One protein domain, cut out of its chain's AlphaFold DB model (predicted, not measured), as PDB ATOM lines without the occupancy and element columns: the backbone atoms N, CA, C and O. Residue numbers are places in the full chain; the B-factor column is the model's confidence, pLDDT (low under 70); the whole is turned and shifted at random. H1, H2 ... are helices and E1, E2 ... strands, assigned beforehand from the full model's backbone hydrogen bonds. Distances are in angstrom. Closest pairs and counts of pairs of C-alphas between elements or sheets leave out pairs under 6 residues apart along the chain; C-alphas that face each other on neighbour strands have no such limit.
ATOM      1  N   ASN A   8     313.184 293.193 305.381       92.38
ATOM      2  CA  ASN A   8     313.328 291.743 305.489       92.38
ATOM      3  C   ASN A   8     314.779 291.324 305.759       92.38
ATOM      4  O   ASN A   8     315.009 290.474 306.611       92.38
ATOM      5  N   GLU A   9     315.759 291.928 305.081       91.88
ATOM      6  CA  GLU A   9     317.181 291.619 305.303       91.88
ATOM      7  C   GLU A   9     317.642 291.993 306.715       91.88
ATOM      8  O   GLU A   9     318.458 291.289 307.306       91.88
ATOM      9  N   VAL A  10     317.098 293.074 307.277       92.31
ATOM     10  CA  VAL A  10     317.383 293.492 308.653       92.31
ATOM     11  C   VAL A  10     316.697 292.568 309.662       92.31
ATOM     12  O   VAL A  10     317.336 292.131 310.620       92.31
ATOM     13  N   LYS A  11     315.436 292.193 309.413       90.81
ATOM     14  CA  LYS A  11     314.654 291.307 310.288       90.81
ATOM     15  C   LYS A  11     315.201 289.886 310.407       90.81
ATOM     16  O   LYS A  11     314.928 289.199 311.385       90.81
ATOM     17  N   VAL A  12     316.016 289.444 309.449       90.44
ATOM     18  CA  VAL A  12     316.752 288.172 309.562       90.44
ATOM     19  C   VAL A  12     317.713 288.176 310.759       90.44
ATOM     20  O   VAL A  12     317.990 287.117 311.319       90.44
ATOM     21  N   LEU A  13     318.227 289.344 311.154       88.62
ATOM     22  CA  LEU A  13     319.217 289.475 312.227       88.62
ATOM     23  C   LEU A  13     318.630 289.996 313.540       88.62
ATOM     24  O   LEU A  13     319.220 289.765 314.593       88.62
ATOM     25  N   VAL A  14     317.500 290.703 313.495       87.06
ATOM     26  CA  VAL A  14     316.854 291.272 314.682       87.06
ATOM     27  C   VAL A  14     315.336 291.227 314.549       87.06
ATOM     28  O   VAL A  14     314.792 291.620 313.526       87.06
ATOM     29  N   ASP A  15     314.647 290.780 315.595       86.75
ATOM     30  CA  ASP A  15     313.181 290.684 315.632       86.75
ATOM     31  C   ASP A  15     312.628 291.574 316.762       86.75
ATOM     32  O   ASP A  15     312.383 291.093 317.876       86.75
ATOM     33  N   PRO A  16     312.544 292.901 316.544       83.75
ATOM     34  CA  PRO A  16     312.061 293.824 317.562       83.75
ATOM     35  C   PRO A  16     310.549 293.667 317.765       83.75
ATOM     36  O   PRO A  16     309.788 293.581 316.805       83.75
ATOM     37  N   LYS A  17     310.093 293.683 319.026       82.94
ATOM     38  CA  LYS A  17     308.657 293.593 319.353       82.94
ATOM     39  C   LYS A  17     307.978 294.961 319.406       82.94
ATOM     40  O   LYS A  17     306.797 295.059 319.086       82.94
ATOM     41  N   SER A  18     308.704 295.997 319.824       81.94
ATOM     42  CA  SER A  18     308.194 297.372 319.970       81.94
ATOM     43  C   SER A  18     308.342 298.249 318.732       81.94
ATOM     44  O   SER A  18     307.824 299.362 318.740       81.94
ATOM     45  N   ILE A  19     309.058 297.791 317.703       87.38
ATOM     46  CA  ILE A  19     309.408 298.602 316.532       87.38
ATOM     47  C   ILE A  19     308.663 298.041 315.326       87.38
ATOM     48  O   ILE A  19     308.820 296.867 314.990       87.38
ATOM     49  N   ASP A  20     307.848 298.878 314.687       91.56
ATOM     50  CA  ASP A  20     307.095 298.500 313.495       91.56
ATOM     51  C   ASP A  20     307.935 298.612 312.210       91.56
ATOM     52  O   ASP A  20     309.040 299.160 312.187       91.56
ATOM     53  N   ASP A  21     307.410 298.069 311.113       91.00
ATOM     54  CA  ASP A  21     308.108 298.027 309.826       91.00
ATOM     55  C   ASP A  21     308.390 299.434 309.286       91.00
ATOM     56  O   ASP A  21     309.465 299.666 308.737       91.00
ATOM     57  N   THR A  22     307.481 300.387 309.514       92.56
ATOM     58  CA  THR A  22     307.646 301.798 309.125       92.56
ATOM     59  C   THR A  22     308.855 302.427 309.816       92.56
ATOM     60  O   THR A  22     309.657 303.141 309.213       92.56
ATOM     61  N   GLU A  23     309.016 302.159 311.107       92.06
ATOM     62  CA  GLU A  23     310.126 302.670 311.887       92.06
ATOM     63  C   GLU A  23     311.440 301.972 311.521       92.06
ATOM     64  O   GLU A  23     312.482 302.632 311.442       92.06
ATOM     65  N   ILE A  24     311.399 300.675 311.197       93.25
ATOM     66  CA  ILE A  24     312.547 299.961 310.623       93.25
ATOM     67  C   ILE A  24     312.955 300.587 309.283       93.25
ATOM     68  O   ILE A  24     314.144 300.815 309.066       93.25
ATOM     69  N   GLU A  25     312.010 300.939 308.407       94.94
ATOM     70  CA  GLU A  25     312.296 301.637 307.144       94.94
ATOM     71  C   GLU A  25     312.972 302.996 307.371       94.94
ATOM     72  O   GLU A  25     313.943 303.337 306.687       94.94
ATOM     73  N   HIS A  26     312.519 303.767 308.362       94.44
ATOM     74  CA  HIS A  26     313.154 305.036 308.722       94.44
ATOM     75  C   HIS A  26     314.592 304.836 309.221       94.44
ATOM     76  O   HIS A  26     315.497 305.577 308.815       94.44
ATOM     77  N   ILE A  27     314.824 303.819 310.058       94.94
ATOM     78  CA  ILE A  27     316.164 303.464 310.544       94.94
ATOM     79  C   ILE A  27     317.059 303.030 309.380       94.94
ATOM     80  O   ILE A  27     318.186 303.511 309.267       94.94
ATOM     81  N   ILE A  28     316.551 302.187 308.479       95.44
ATOM     82  CA  ILE A  28     317.256 301.743 307.272       95.44
ATOM     83  C   ILE A  28     317.636 302.929 306.400       95.44
ATOM     84  O   ILE A  28     318.755 302.992 305.886       95.44
ATOM     85  N   SER A  29     316.735 303.891 306.231       95.19
ATOM     86  CA  SER A  29     317.030 305.067 305.429       95.19
ATOM     87  C   SER A  29     318.124 305.929 306.060       95.19
ATOM     88  O   SER A  29     319.064 306.356 305.382       95.19
ATOM     89  N   HIS A  30     318.070 306.125 307.379       94.75
ATOM     90  CA  HIS A  30     319.128 306.812 308.111       94.75
ATOM     91  C   HIS A  30     320.477 306.074 308.019       94.75
ATOM     92  O   HIS A  30     321.516 306.692 307.757       94.75
ATOM     93  N   ALA A  31     320.467 304.747 308.165       95.31
ATOM     94  CA  ALA A  31     321.648 303.904 308.029       95.31
ATOM     95  C   ALA A  31     322.229 303.969 306.608       95.31
ATOM     96  O   ALA A  31     323.435 304.150 306.449       95.31
ATOM     97  N   SER A  32     321.374 303.906 305.583       94.38
ATOM     98  CA  SER A  32     321.754 304.000 304.168       94.38
ATOM     99  C   SER A  32     322.466 305.318 303.876       94.38
ATOM    100  O   SER A  32     323.590 305.311 303.377       94.38
ATOM    101  N   ASN A  33     321.879 306.446 304.289       93.81
ATOM    102  CA  ASN A  33     322.491 307.768 304.135       93.81
ATOM    103  C   ASN A  33     323.854 307.857 304.838       93.81
ATOM    104  O   ASN A  33     324.811 308.395 304.281       93.81
ATOM    105  N   THR A  34     323.966 307.289 306.042       93.75
ATOM    106  CA  THR A  34     325.226 307.263 306.796       93.75
ATOM    107  C   THR A  34     326.305 306.457 306.067       93.75
ATOM    108  O   THR A  34     327.434 306.926 305.917       93.75
ATOM    109  N   VAL A  35     325.965 305.265 305.568       94.50
ATOM    110  CA  VAL A  35     326.888 304.394 304.822       94.50
ATOM    111  C   VAL A  35     327.328 305.052 303.513       94.50
ATOM    112  O   VAL A  35     328.518 305.036 303.186       94.50
ATOM    113  N   LEU A  36     326.405 305.674 302.775       93.44
ATOM    114  CA  LEU A  36     326.710 306.411 301.544       93.44
ATOM    115  C   LEU A  36     327.659 307.585 301.809       93.44
ATOM    116  O   LEU A  36     328.672 307.719 301.121       93.44
ATOM    117  N   ALA A  37     327.392 308.372 302.855       92.06
ATOM    118  CA  ALA A  37     328.247 309.486 303.254       92.06
ATOM    119  C   ALA A  37     329.659 309.021 303.656       92.06
ATOM    120  O   ALA A  37     330.649 309.593 303.204       92.06
ATOM    121  N   GLN A  38     329.772 307.952 304.452       92.31
ATOM    122  CA  GLN A  38     331.067 307.414 304.896       92.31
ATOM    123  C   GLN A  38     331.875 306.766 303.765       92.31
ATOM    124  O   GLN A  38     333.106 306.799 303.774       92.31
ATOM    125  N   SER A  39     331.196 306.162 302.791       90.94
ATOM    126  CA  SER A  39     331.835 305.489 301.656       90.94
ATOM    127  C   SER A  39     332.093 306.410 300.459       90.94
ATOM    128  O   SER A  39     332.824 306.026 299.538       90.94
ATOM    129  N   ASN A  40     331.509 307.615 300.457       88.38
ATOM    130  CA  ASN A  40     331.465 308.515 299.307       88.38
ATOM    131  C   ASN A  40     330.999 307.777 298.033       88.38
ATOM    132  O   ASN A  40     331.637 307.831 296.969       88.38
ATOM    133  N   ALA A  41     329.952 306.967 298.194       87.25
ATOM    134  CA  ALA A  41     329.284 306.245 297.122       87.25
ATOM    135  C   ALA A  41     328.036 307.013 296.668       87.25
ATOM    136  O   ALA A  41     327.456 307.779 297.433       87.25
ATOM    137  N   GLY A  42     327.645 306.815 295.409       84.75
ATOM    138  CA  GLY A  42     326.386 307.352 294.898       84.75
ATOM    139  C   GLY A  42     325.180 306.580 295.447       84.75
ATOM    140  O   GLY A  42     325.350 305.433 295.865       84.75
ATOM    141  N   PRO A  43     323.981 307.183 295.421       81.62
ATOM    142  CA  PRO A  43     322.754 306.563 295.923       81.62
ATOM    143  C   PRO A  43     322.403 305.242 295.222       81.62
ATOM    144  O   PRO A  43     321.983 304.299 295.882       81.62
ATOM    145  N   ASP A  44     322.682 305.130 293.921       76.25
ATOM    146  CA  ASP A  44     322.364 303.953 293.094       76.25
ATOM    147  C   ASP A  44     323.447 302.855 293.149       76.25
ATOM    148  O   ASP A  44     323.707 302.138 292.177       76.25
ATOM    149  N   THR A  45     324.183 302.759 294.258       83.06
ATOM    150  CA  THR A  45     325.278 301.792 294.380       83.06
ATOM    151  C   THR A  45     324.767 300.375 294.635       83.06
ATOM    152  O   THR A  45     324.314 300.030 295.721       83.06
ATOM    153  N   GLU A  46     324.988 299.482 293.673       86.25
ATOM    154  CA  GLU A  46     324.655 298.053 293.792       86.25
ATOM    155  C   GLU A  46     325.742 297.215 294.496       86.25
ATOM    156  O   GLU A  46     325.734 295.982 294.460       86.25
ATOM    157  N   ASN A  47     326.721 297.862 295.135       90.88
ATOM    158  CA  ASN A  47     327.839 297.160 295.757       90.88
ATOM    159  C   ASN A  47     327.402 296.341 296.985       90.88
ATOM    160  O   ASN A  47     326.940 296.895 297.982       90.88
ATOM    161  N   SER A  48     327.643 295.029 296.950       92.25
ATOM    162  CA  SER A  48     327.256 294.099 298.017       92.25
ATOM    163  C   SER A  48     327.866 294.426 299.383       92.25
ATOM    164  O   SER A  48     327.203 294.221 300.397       92.25
ATOM    165  N   TYR A  49     329.081 294.984 299.446       93.88
ATOM    166  CA  TYR A  49     329.663 295.406 300.723       93.88
ATOM    167  C   TYR A  49     328.895 296.574 301.339       93.88
ATOM    168  O   TYR A  49     328.696 296.596 302.548       93.88
ATOM    169  N   LEU A  50     328.419 297.524 300.531       93.50
ATOM    170  CA  LEU A  50     327.621 298.640 301.044       93.50
ATOM    171  C   LEU A  50     326.224 298.189 301.487       93.50
ATOM    172  O   LEU A  50     325.744 298.667 302.513       93.50
ATOM    173  N   LYS A  51     325.622 297.210 300.797       94.56
ATOM    174  CA  LYS A  51     324.368 296.575 301.243       94.56
ATOM    175  C   LYS A  51     324.542 295.861 302.588       94.56
ATOM    176  O   LYS A  51     323.772 296.096 303.514       94.56
ATOM    177  N   LEU A  52     325.607 295.071 302.748       94.62
ATOM    178  CA  LEU A  52     325.925 294.416 304.025       94.62
ATOM    179  C   LEU A  52     326.230 295.429 305.138       94.62
ATOM    180  O   LEU A  52     325.769 295.263 306.266       94.62
ATOM    181  N   ALA A  53     326.954 296.508 304.829       95.06
ATOM    182  CA  ALA A  53     327.190 297.590 305.781       95.06
ATOM    183  C   ALA A  53     325.877 298.245 306.241       95.06
ATOM    184  O   ALA A  53     325.713 298.484 307.436       95.06
ATOM    185  N   CYS A  54     324.932 298.482 305.322       95.62
ATOM    186  CA  CYS A  54     323.593 298.989 305.640       95.62
ATOM    187  C   CYS A  54     322.850 298.064 306.600       95.62
ATOM    188  O   CYS A  54     322.335 298.535 307.613       95.62
ATOM    189  N   VAL A  55     322.843 296.755 306.327       96.06
ATOM    190  CA  VAL A  55     322.172 295.767 307.181       96.06
ATOM    191  C   VAL A  55     322.742 295.810 308.599       96.06
ATOM    192  O   VAL A  55     322.000 296.034 309.551       96.06
ATOM    193  N   HIS A  56     324.064 295.684 308.755       96.19
ATOM    194  CA  HIS A  56     324.680 295.683 310.085       96.19
ATOM    195  C   HIS A  56     324.499 297.016 310.825       96.19
ATOM    196  O   HIS A  56     324.239 297.006 312.026       96.19
ATOM    197  N   ARG A  57     324.569 298.154 310.124       96.12
ATOM    198  CA  ARG A  57     324.329 299.476 310.723       96.12
ATOM    199  C   ARG A  57     322.870 299.667 311.143       96.12
ATOM    200  O   ARG A  57     322.604 300.281 312.168       96.12
ATOM    201  N   SER A  58     321.925 299.140 310.371       95.44
ATOM    202  CA  SER A  58     320.501 299.190 310.720       95.44
ATOM    203  C   SER A  58     320.221 298.343 311.956       95.44
ATOM    204  O   SER A  58     319.547 298.801 312.872       95.44
ATOM    205  N   VAL A  59     320.810 297.143 312.031       94.81
ATOM    206  CA  VAL A  59     320.697 296.270 313.207       94.81
ATOM    207  C   VAL A  59     321.269 296.937 314.456       94.81
ATOM    208  O   VAL A  59     320.614 296.904 315.492       94.81
ATOM    209  N   SER A  60     322.438 297.587 314.381       95.19
ATOM    210  CA  SER A  60     323.009 298.269 315.554       95.19
ATOM    211  C   SER A  60     322.082 299.367 316.082       95.19
ATOM    212  O   SER A  60     321.838 299.430 317.283       95.19
ATOM    213  N   LEU A  61     321.500 300.175 315.190       94.44
ATOM    214  CA  LEU A  61     320.553 301.237 315.554       94.44
ATOM    215  C   LEU A  61     319.240 300.686 316.133       94.44
ATOM    216  O   LEU A  61     318.689 301.255 317.074       94.44
ATOM    217  N   ILE A  62     318.740 299.571 315.595       93.44
ATOM    218  CA  ILE A  62     317.558 298.886 316.138       93.44
ATOM    219  C   ILE A  62     317.857 298.357 317.542       93.44
ATOM    220  O   ILE A  62     317.076 298.607 318.456       93.44
ATOM    221  N   LEU A  63     318.994 297.688 317.744       91.75
ATOM    222  CA  LEU A  63     319.401 297.175 319.055       91.75
ATOM    223  C   LEU A  63     319.601 298.304 320.078       91.75
ATOM    224  O   LEU A  63     319.171 298.169 321.223       91.75
ATOM    225  N   GLU A  64     320.187 299.437 319.679       90.75
ATOM    226  CA  GLU A  64     320.263 300.636 320.524       90.75
ATOM    227  C   GLU A  64     318.873 301.120 320.929       90.75
ATOM    228  O   GLU A  64     318.609 301.358 322.108       90.75
ATOM    229  N   LYS A  65     317.949 301.216 319.973       90.62
ATOM    230  CA  LYS A  65     316.576 301.634 320.252       90.62
ATOM    231  C   LYS A  65     315.850 300.659 321.179       90.62
ATOM    232  O   LYS A  65     315.222 301.091 322.140       90.62
ATOM    233  N   MET A  66     315.992 299.356 320.955       87.88
ATOM    234  CA  MET A  66     315.448 298.316 321.830       87.88
ATOM    235  C   MET A  66     316.044 298.378 323.245       87.88
ATOM    236  O   MET A  66     315.329 298.158 324.225       87.88
ATOM    237  N   LYS A  67     317.335 298.721 323.377       86.75
ATOM    238  CA  LYS A  67     317.987 298.986 324.669       86.75
ATOM    239  C   LYS A  67     317.343 300.187 325.365       86.75
ATOM    240  O   LYS A  67     316.992 300.079 326.538       86.75
ATOM    241  N   TYR A  68     317.135 301.301 324.659       84.62
ATOM    242  CA  TYR A  68     316.477 302.490 325.219       84.62
ATOM    243  C   TYR A  68     315.006 302.255 325.581       84.62
ATOM    244  O   TYR A  68     314.537 302.784 326.588       84.62
ATOM    245  N   ASN A  69     314.300 301.423 324.815       85.19
ATOM    246  CA  ASN A  69     312.913 301.039 325.081       85.19
ATOM    247  C   ASN A  69     312.777 300.006 326.217       85.19
ATOM    248  O   ASN A  69     311.662 299.673 326.614       85.19
ATOM    249  N   GLY A  70     313.892 299.487 326.749       76.38
ATOM    250  CA  GLY A  70     313.894 298.503 327.833       76.38
ATOM    251  C   GLY A  70     313.534 297.078 327.405       76.38
ATOM    252  O   GLY A  70     313.347 296.222 328.266       76.38
ATOM    253  N   GLU A  71     313.469 296.791 326.101       79.38
ATOM    254  CA  GLU A  71     313.224 295.432 325.593       79.38
ATOM    255  C   GLU A  71     314.418 294.505 325.827       79.38
ATOM    256  O   GLU A  71     314.264 293.297 326.001       79.38
ATOM    257  N   LEU A  72     315.618 295.082 325.852       76.81
ATOM    258  CA  LEU A  72     316.874 294.376 326.057       76.81
ATOM    259  C   LEU A  72     317.375 294.619 327.484       76.81
ATOM    260  O   LEU A  72     318.320 295.374 327.714       76.81
ATOM    261  N   ALA A  73     316.716 293.990 328.461       66.31
ATOM    262  CA  ALA A  73     317.153 294.042 329.853       66.31
ATOM    263  C   ALA A  73     318.566 293.446 329.995       66.31
ATOM    264  O   ALA A  73     318.810 292.288 329.649       66.31
ATOM    265  N   GLN A  74     319.495 294.245 330.528       61.44
ATOM    266  CA  GLN A  74     320.911 293.883 330.680       61.44
ATOM    267  C   GLN A  74     321.128 292.704 331.645       61.44
ATOM    268  O   GLN A  74     322.098 291.957 331.519       61.44
ATOM    269  N   GLN A  75     320.213 292.514 332.598       58.59
ATOM    270  CA  GLN A  75     320.179 291.355 333.484       58.59
ATOM    271  C   GLN A  75     318.748 290.856 333.632       58.59
ATOM    272  O   GLN A  75     317.853 291.615 334.004       58.59
ATOM    273  N   VAL A  76     318.554 289.562 333.399       60.66
ATOM    274  CA  VAL A  76     317.303 288.870 333.708       60.66
ATOM    275  C   VAL A  76     317.603 287.861 334.811       60.66
ATOM    276  O   VAL A  76     318.426 286.962 334.638       60.66
ATOM    277  N   LYS A  77     316.969 288.031 335.977       56.69
ATOM    278  CA  LYS A  77     317.016 287.032 337.052       56.69
ATOM    279  C   LYS A  77     315.944 285.979 336.806       56.69
ATOM    280  O   LYS A  77     314.757 286.275 336.922       56.69
ATOM    281  N   PHE A  78     316.366 284.751 336.535       63.75
ATOM    282  CA  PHE A  78     315.508 283.571 336.558       63.75
ATOM    283  C   PHE A  78     315.767 282.812 337.864       63.75
ATOM    284  O   PHE A  78     316.672 281.988 337.967       63.75
ATOM    285  N   GLY A  79     314.993 283.130 338.906       72.94
ATOM    286  CA  GLY A  79     315.167 282.517 340.226       72.94
ATOM    287  C   GLY A  79     316.538 282.838 340.837       72.94
ATOM    288  O   GLY A  79     316.807 283.989 341.182       72.94
ATOM    289  N   SER A  80     317.392 281.821 340.992       73.19
ATOM    290  CA  SER A  80     318.771 281.945 341.496       73.19
ATOM    291  C   SER A  80     319.816 282.212 340.408       73.19
ATOM    292  O   SER A  80     320.954 282.547 340.736       73.19
ATOM    293  N   GLU A  81     319.458 282.082 339.131       58.09
ATOM    294  CA  GLU A  81     320.365 282.308 338.006       58.09
ATOM    295  C   GLU A  81     320.209 283.735 337.470       58.09
ATOM    296  O   GLU A  81     319.102 284.263 337.342       58.09
ATOM    297  N   THR A  82     321.334 284.388 337.184       63.84
ATOM    298  CA  THR A  82     321.359 285.717 336.562       63.84
ATOM    299  C   THR A  82     321.920 285.559 335.159       63.84
ATOM    300  O   THR A  82     323.090 285.214 335.004       63.84
ATOM    301  N   GLN A  83     321.098 285.799 334.141       61.94
ATOM    302  CA  GLN A  83     321.558 285.851 332.760       61.94
ATOM    303  C   GLN A  83     321.944 287.294 332.440       61.94
ATOM    304  O   GLN A  83     321.109 288.199 332.511       61.94
ATOM    305  N   GLN A  84     323.222 287.512 332.135       65.75
ATOM    306  CA  GLN A  84     323.744 288.812 331.733       65.75
ATOM    307  C   GLN A  84     323.727 288.890 330.206       65.75
ATOM    308  O   GLN A  84     324.377 288.094 329.531       65.75
ATOM    309  N   ASN A  85     322.948 289.823 329.667       68.06
ATOM    310  CA  ASN A  85     322.867 290.066 328.234       68.06
ATOM    311  C   ASN A  85     323.850 291.178 327.870       68.06
ATOM    312  O   ASN A  85     323.659 292.333 328.255       68.06
ATOM    313  N   ASP A  86     324.889 290.836 327.110       80.00
ATOM    314  CA  ASP A  86     325.913 291.791 326.683       80.00
ATOM    315  C   ASP A  86     325.520 292.488 325.370       80.00
ATOM    316  O   ASP A  86     326.162 292.380 324.323       80.00
ATOM    317  N   VAL A  87     324.370 293.162 325.417       83.50
ATOM    318  CA  VAL A  87     323.752 293.863 324.278       83.50
ATOM    319  C   VAL A  87     324.677 294.951 323.736       83.50
ATOM    320  O   VAL A  87     324.706 295.212 322.539       83.50
ATOM    321  N   GLU A  88     325.476 295.558 324.608       85.25
ATOM    322  CA  GLU A  88     326.441 296.598 324.258       85.25
ATOM    323  C   GLU A  88     327.571 296.043 323.385       85.25
ATOM    324  O   GLU A  88     327.908 296.633 322.358       85.25
ATOM    325  N   VAL A  89     328.078 294.851 323.718       87.56
ATOM    326  CA  VAL A  89     329.050 294.144 322.878       87.56
ATOM    327  C   VAL A  89     328.441 293.762 321.528       87.56
ATOM    328  O   VAL A  89     329.111 293.909 320.507       87.56
ATOM    329  N   GLN A  90     327.179 293.327 321.485       87.44
ATOM    330  CA  GLN A  90     326.505 293.001 320.220       87.44
ATOM    331  C   GLN A  90     326.330 294.234 319.327       87.44
ATOM    332  O   GLN A  90     326.674 294.186 318.144       87.44
ATOM    333  N   ILE A  91     325.865 295.358 319.887       91.31
ATOM    334  CA  ILE A  91     325.763 296.638 319.169       91.31
ATOM    335  C   ILE A  91     327.125 296.991 318.567       91.31
ATOM    336  O   ILE A  91     327.236 297.193 317.356       91.31
ATOM    337  N   GLN A  92     328.179 296.965 319.385       93.06
ATOM    338  CA  GLN A  92     329.521 297.332 318.947       93.06
ATOM    339  C   GLN A  92     330.088 296.369 317.892       93.06
ATOM    340  O   GLN A  92     330.800 296.793 316.978       93.06
ATOM    341  N   GLN A  93     329.769 295.075 317.967       93.44
ATOM    342  CA  GLN A  93     330.123 294.107 316.925       93.44
ATOM    343  C   GLN A  93     329.471 294.469 315.589       93.44
ATOM    344  O   GLN A  93     330.175 294.557 314.584       93.44
ATOM    345  N   HIS A  94     328.165 294.750 315.572       94.88
ATOM    346  CA  HIS A  94     327.461 295.159 314.356       94.88
ATOM    347  C   HIS A  94     328.018 296.465 313.774       94.88
ATOM    348  O   HIS A  94     328.232 296.554 312.562       94.88
ATOM    349  N   GLU A  95     328.341 297.450 314.616       93.81
ATOM    350  CA  GLU A  95     328.994 298.680 314.164       93.81
ATOM    351  C   GLU A  95     330.366 298.418 313.528       93.81
ATOM    352  O   GLU A  95     330.658 298.911 312.435       93.81
ATOM    353  N   ASN A  96     331.200 297.601 314.176       95.00
ATOM    354  CA  ASN A  96     332.524 297.248 313.671       95.00
ATOM    355  C   ASN A  96     332.448 296.480 312.347       95.00
ATOM    356  O   ASN A  96     333.213 296.767 311.424       95.00
ATOM    357  N   THR A  97     331.508 295.542 312.222       94.25
ATOM    358  CA  THR A  97     331.283 294.792 310.982       94.25
ATOM    359  C   THR A  97     330.809 295.706 309.851       94.25
ATOM    360  O   THR A  97     331.299 295.591 308.725       94.25
ATOM    361  N   ALA A  98     329.923 296.670 310.131       94.50
ATOM    362  CA  ALA A  98     329.520 297.665 309.139       94.50
ATOM    363  C   ALA A  98     330.725 298.482 308.636       94.50
ATOM    364  O   ALA A  98     330.924 298.627 307.426       94.50
ATOM    365  N   LEU A  99     331.585 298.944 309.550       95.00
ATOM    366  CA  LEU A  99     332.816 299.663 309.207       95.00
ATOM    367  C   LEU A  99     333.792 298.801 308.395       95.00
ATOM    368  O   LEU A  99     334.438 299.302 307.472       95.00
ATOM    369  N   GLU A 100     333.911 297.511 308.708       95.00
ATOM    370  CA  GLU A 100     334.757 296.583 307.959       95.00
ATOM    371  C   GLU A 100     334.309 296.475 306.496       95.00
ATOM    372  O   GLU A 100     335.138 296.558 305.584       95.00
ATOM    373  N   TYR A 101     333.004 296.358 306.247       95.75
ATOM    374  CA  TYR A 101     332.472 296.303 304.889       95.75
ATOM    375  C   TYR A 101     332.660 297.615 304.121       95.75
ATOM    376  O   TYR A 101     333.057 297.585 302.952       95.75
ATOM    377  N   ILE A 102     332.496 298.766 304.777       93.56
ATOM    378  CA  ILE A 102     332.812 300.070 304.171       93.56
ATOM    379  C   ILE A 102     334.295 300.133 303.777       93.56
ATOM    380  O   ILE A 102     334.626 300.532 302.658       93.56
ATOM    381  N   ARG A 103     335.208 299.679 304.648       92.56
ATOM    382  CA  ARG A 103     336.647 299.620 304.337       92.56
ATOM    383  C   ARG A 103     336.944 298.692 303.160       92.56
ATOM    384  O   ARG A 103     337.743 299.058 302.298       92.56
ATOM    385  N   LYS A 104     336.293 297.524 303.086       90.94
ATOM    386  CA  LYS A 104     336.414 296.601 301.943       90.94
ATOM    387  C   LYS A 104     335.983 297.277 300.641       90.94
ATOM    388  O   LYS A 104     336.730 297.221 299.666       90.94
ATOM    389  N   TYR A 105     334.853 297.986 300.637       91.62
ATOM    390  CA  TYR A 105     334.415 298.768 299.478       91.62
ATOM    391  C   TYR A 105     335.460 299.816 299.060       91.62
ATOM    392  O   TYR A 105     335.901 299.825 297.907       91.62
ATOM    393  N   LEU A 106     335.929 300.643 299.999       89.31
ATOM    394  CA  LEU A 106     336.936 301.675 299.724       89.31
ATOM    395  C   LEU A 106     338.229 301.080 299.145       89.31
ATOM    396  O   LEU A 106     338.792 301.624 298.195       89.31
ATOM    397  N   TYR A 107     338.666 299.931 299.661       86.88
ATOM    398  CA  TYR A 107     339.842 299.222 299.161       86.88
ATOM    399  C   TYR A 107     339.644 298.657 297.744       86.88
ATOM    400  O   TYR A 107     340.552 298.718 296.912       86.88
ATOM    401  N   THR A 108     338.453 298.136 297.428       80.50
ATOM    402  CA  THR A 108     338.150 297.696 296.056       80.50
ATOM    403  C   THR A 108     338.156 298.860 295.067       80.50
ATOM    404  O   THR A 108     338.692 298.717 293.971       80.50
ATOM    405  N   LYS A 109     337.655 300.035 295.469       74.50
ATOM    406  CA  LYS A 109     337.635 301.247 294.638       74.50
ATOM    407  C   LYS A 109     339.046 301.752 294.312       74.50
ATOM    408  O   LYS A 109     339.310 302.126 293.172       74.50
ATOM    409  N   THR A 110     339.971 301.728 295.274       65.50
ATOM    410  CA  THR A 110     341.352 302.204 295.063       65.50
ATOM    411  C   THR A 110     342.208 301.241 294.241       65.50
ATOM    412  O   THR A 110     342.996 301.696 293.412       65.50
ATOM    413  N   ARG A 111     342.019 299.918 294.380       58.00
ATOM    414  CA  ARG A 111     342.737 298.917 293.563       58.00
ATOM    415  C   ARG A 111     342.481 299.044 292.061       58.00
ATOM    416  O   ARG A 111     343.370 298.745 291.269       58.00
ATOM    417  N   VAL A 112     341.289 299.481 291.655       54.91
ATOM    418  CA  VAL A 112     340.934 299.607 290.229       54.91
ATOM    419  C   VAL A 112     341.736 300.720 289.537       54.91
ATOM    420  O   VAL A 112     341.989 300.632 288.337       54.91
ATOM    421  N   ILE A 113     342.218 301.726 290.275       52.59
ATOM    422  CA  ILE A 113     342.924 302.881 289.696       52.59
ATOM    423  C   ILE A 113     344.424 302.597 289.470       52.59
ATOM    424  O   ILE A 113     345.028 303.181 288.573       52.59
TER     425      ILE A 113
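AT A GLANCE: This is residues 8 to 113 of the 127 residues of an uncharacterized protein of Methanosalsum natronophilum (UniProt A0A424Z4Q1). Two long helices, H3 and H4, run side by side in opposite ways; H2 crosses H3, short H1 packs on H3, and beyond one end a strand hairpin, E1 and E2, sticks out with residues 77 to 82. The 106 printed residues, mostly helix by class, run H1 H2 H3 E1 E2 H4, loose, with radius of gyration of the C-alphas 16.0 A and spans of 61 by 28 by 19 A.

HOW THE PARTS SIT: Start at H1, residues 8 to 11, which touches residues 55 to 59 alone of H3, residues 48 to 68; closest are C-alphas Val 10 and Val 55, 5.5 A. H2, residues 21 to 39, touches H3 at a steep tilt of 53 degrees, closest at C-alphas Ile 28 and Ser 58, 5.4 A. In the antiparallel hairpin of E1, residues 75 to 78, and E2, residues 81 to 84, N 76 and O 83 are within hydrogen-bond range, 3.0 A. H4, residues 87 to 111, touches H3 at a shallow tilt of 20 degrees, closest at C-alphas Ala 53 and Ala 98, 4.1 A. In H2, H3 and H4 every O i to N i+4 pair is within hydrogen-bond range; H1 is too short for one.

IN THESE COORDINATES: Find C-alpha 8 at (313.328, 291.743, 305.489), where H1 begins; H2 then runs 26.2 A, H3 30.4 A, and H4 36.5 A to C-alpha 111 at (342.737, 298.917, 293.563).

THE WHOLE: The printed part has no cut; pLDDT is under 70 at residues 73 to 78, 81 to 85 and 110 to 113.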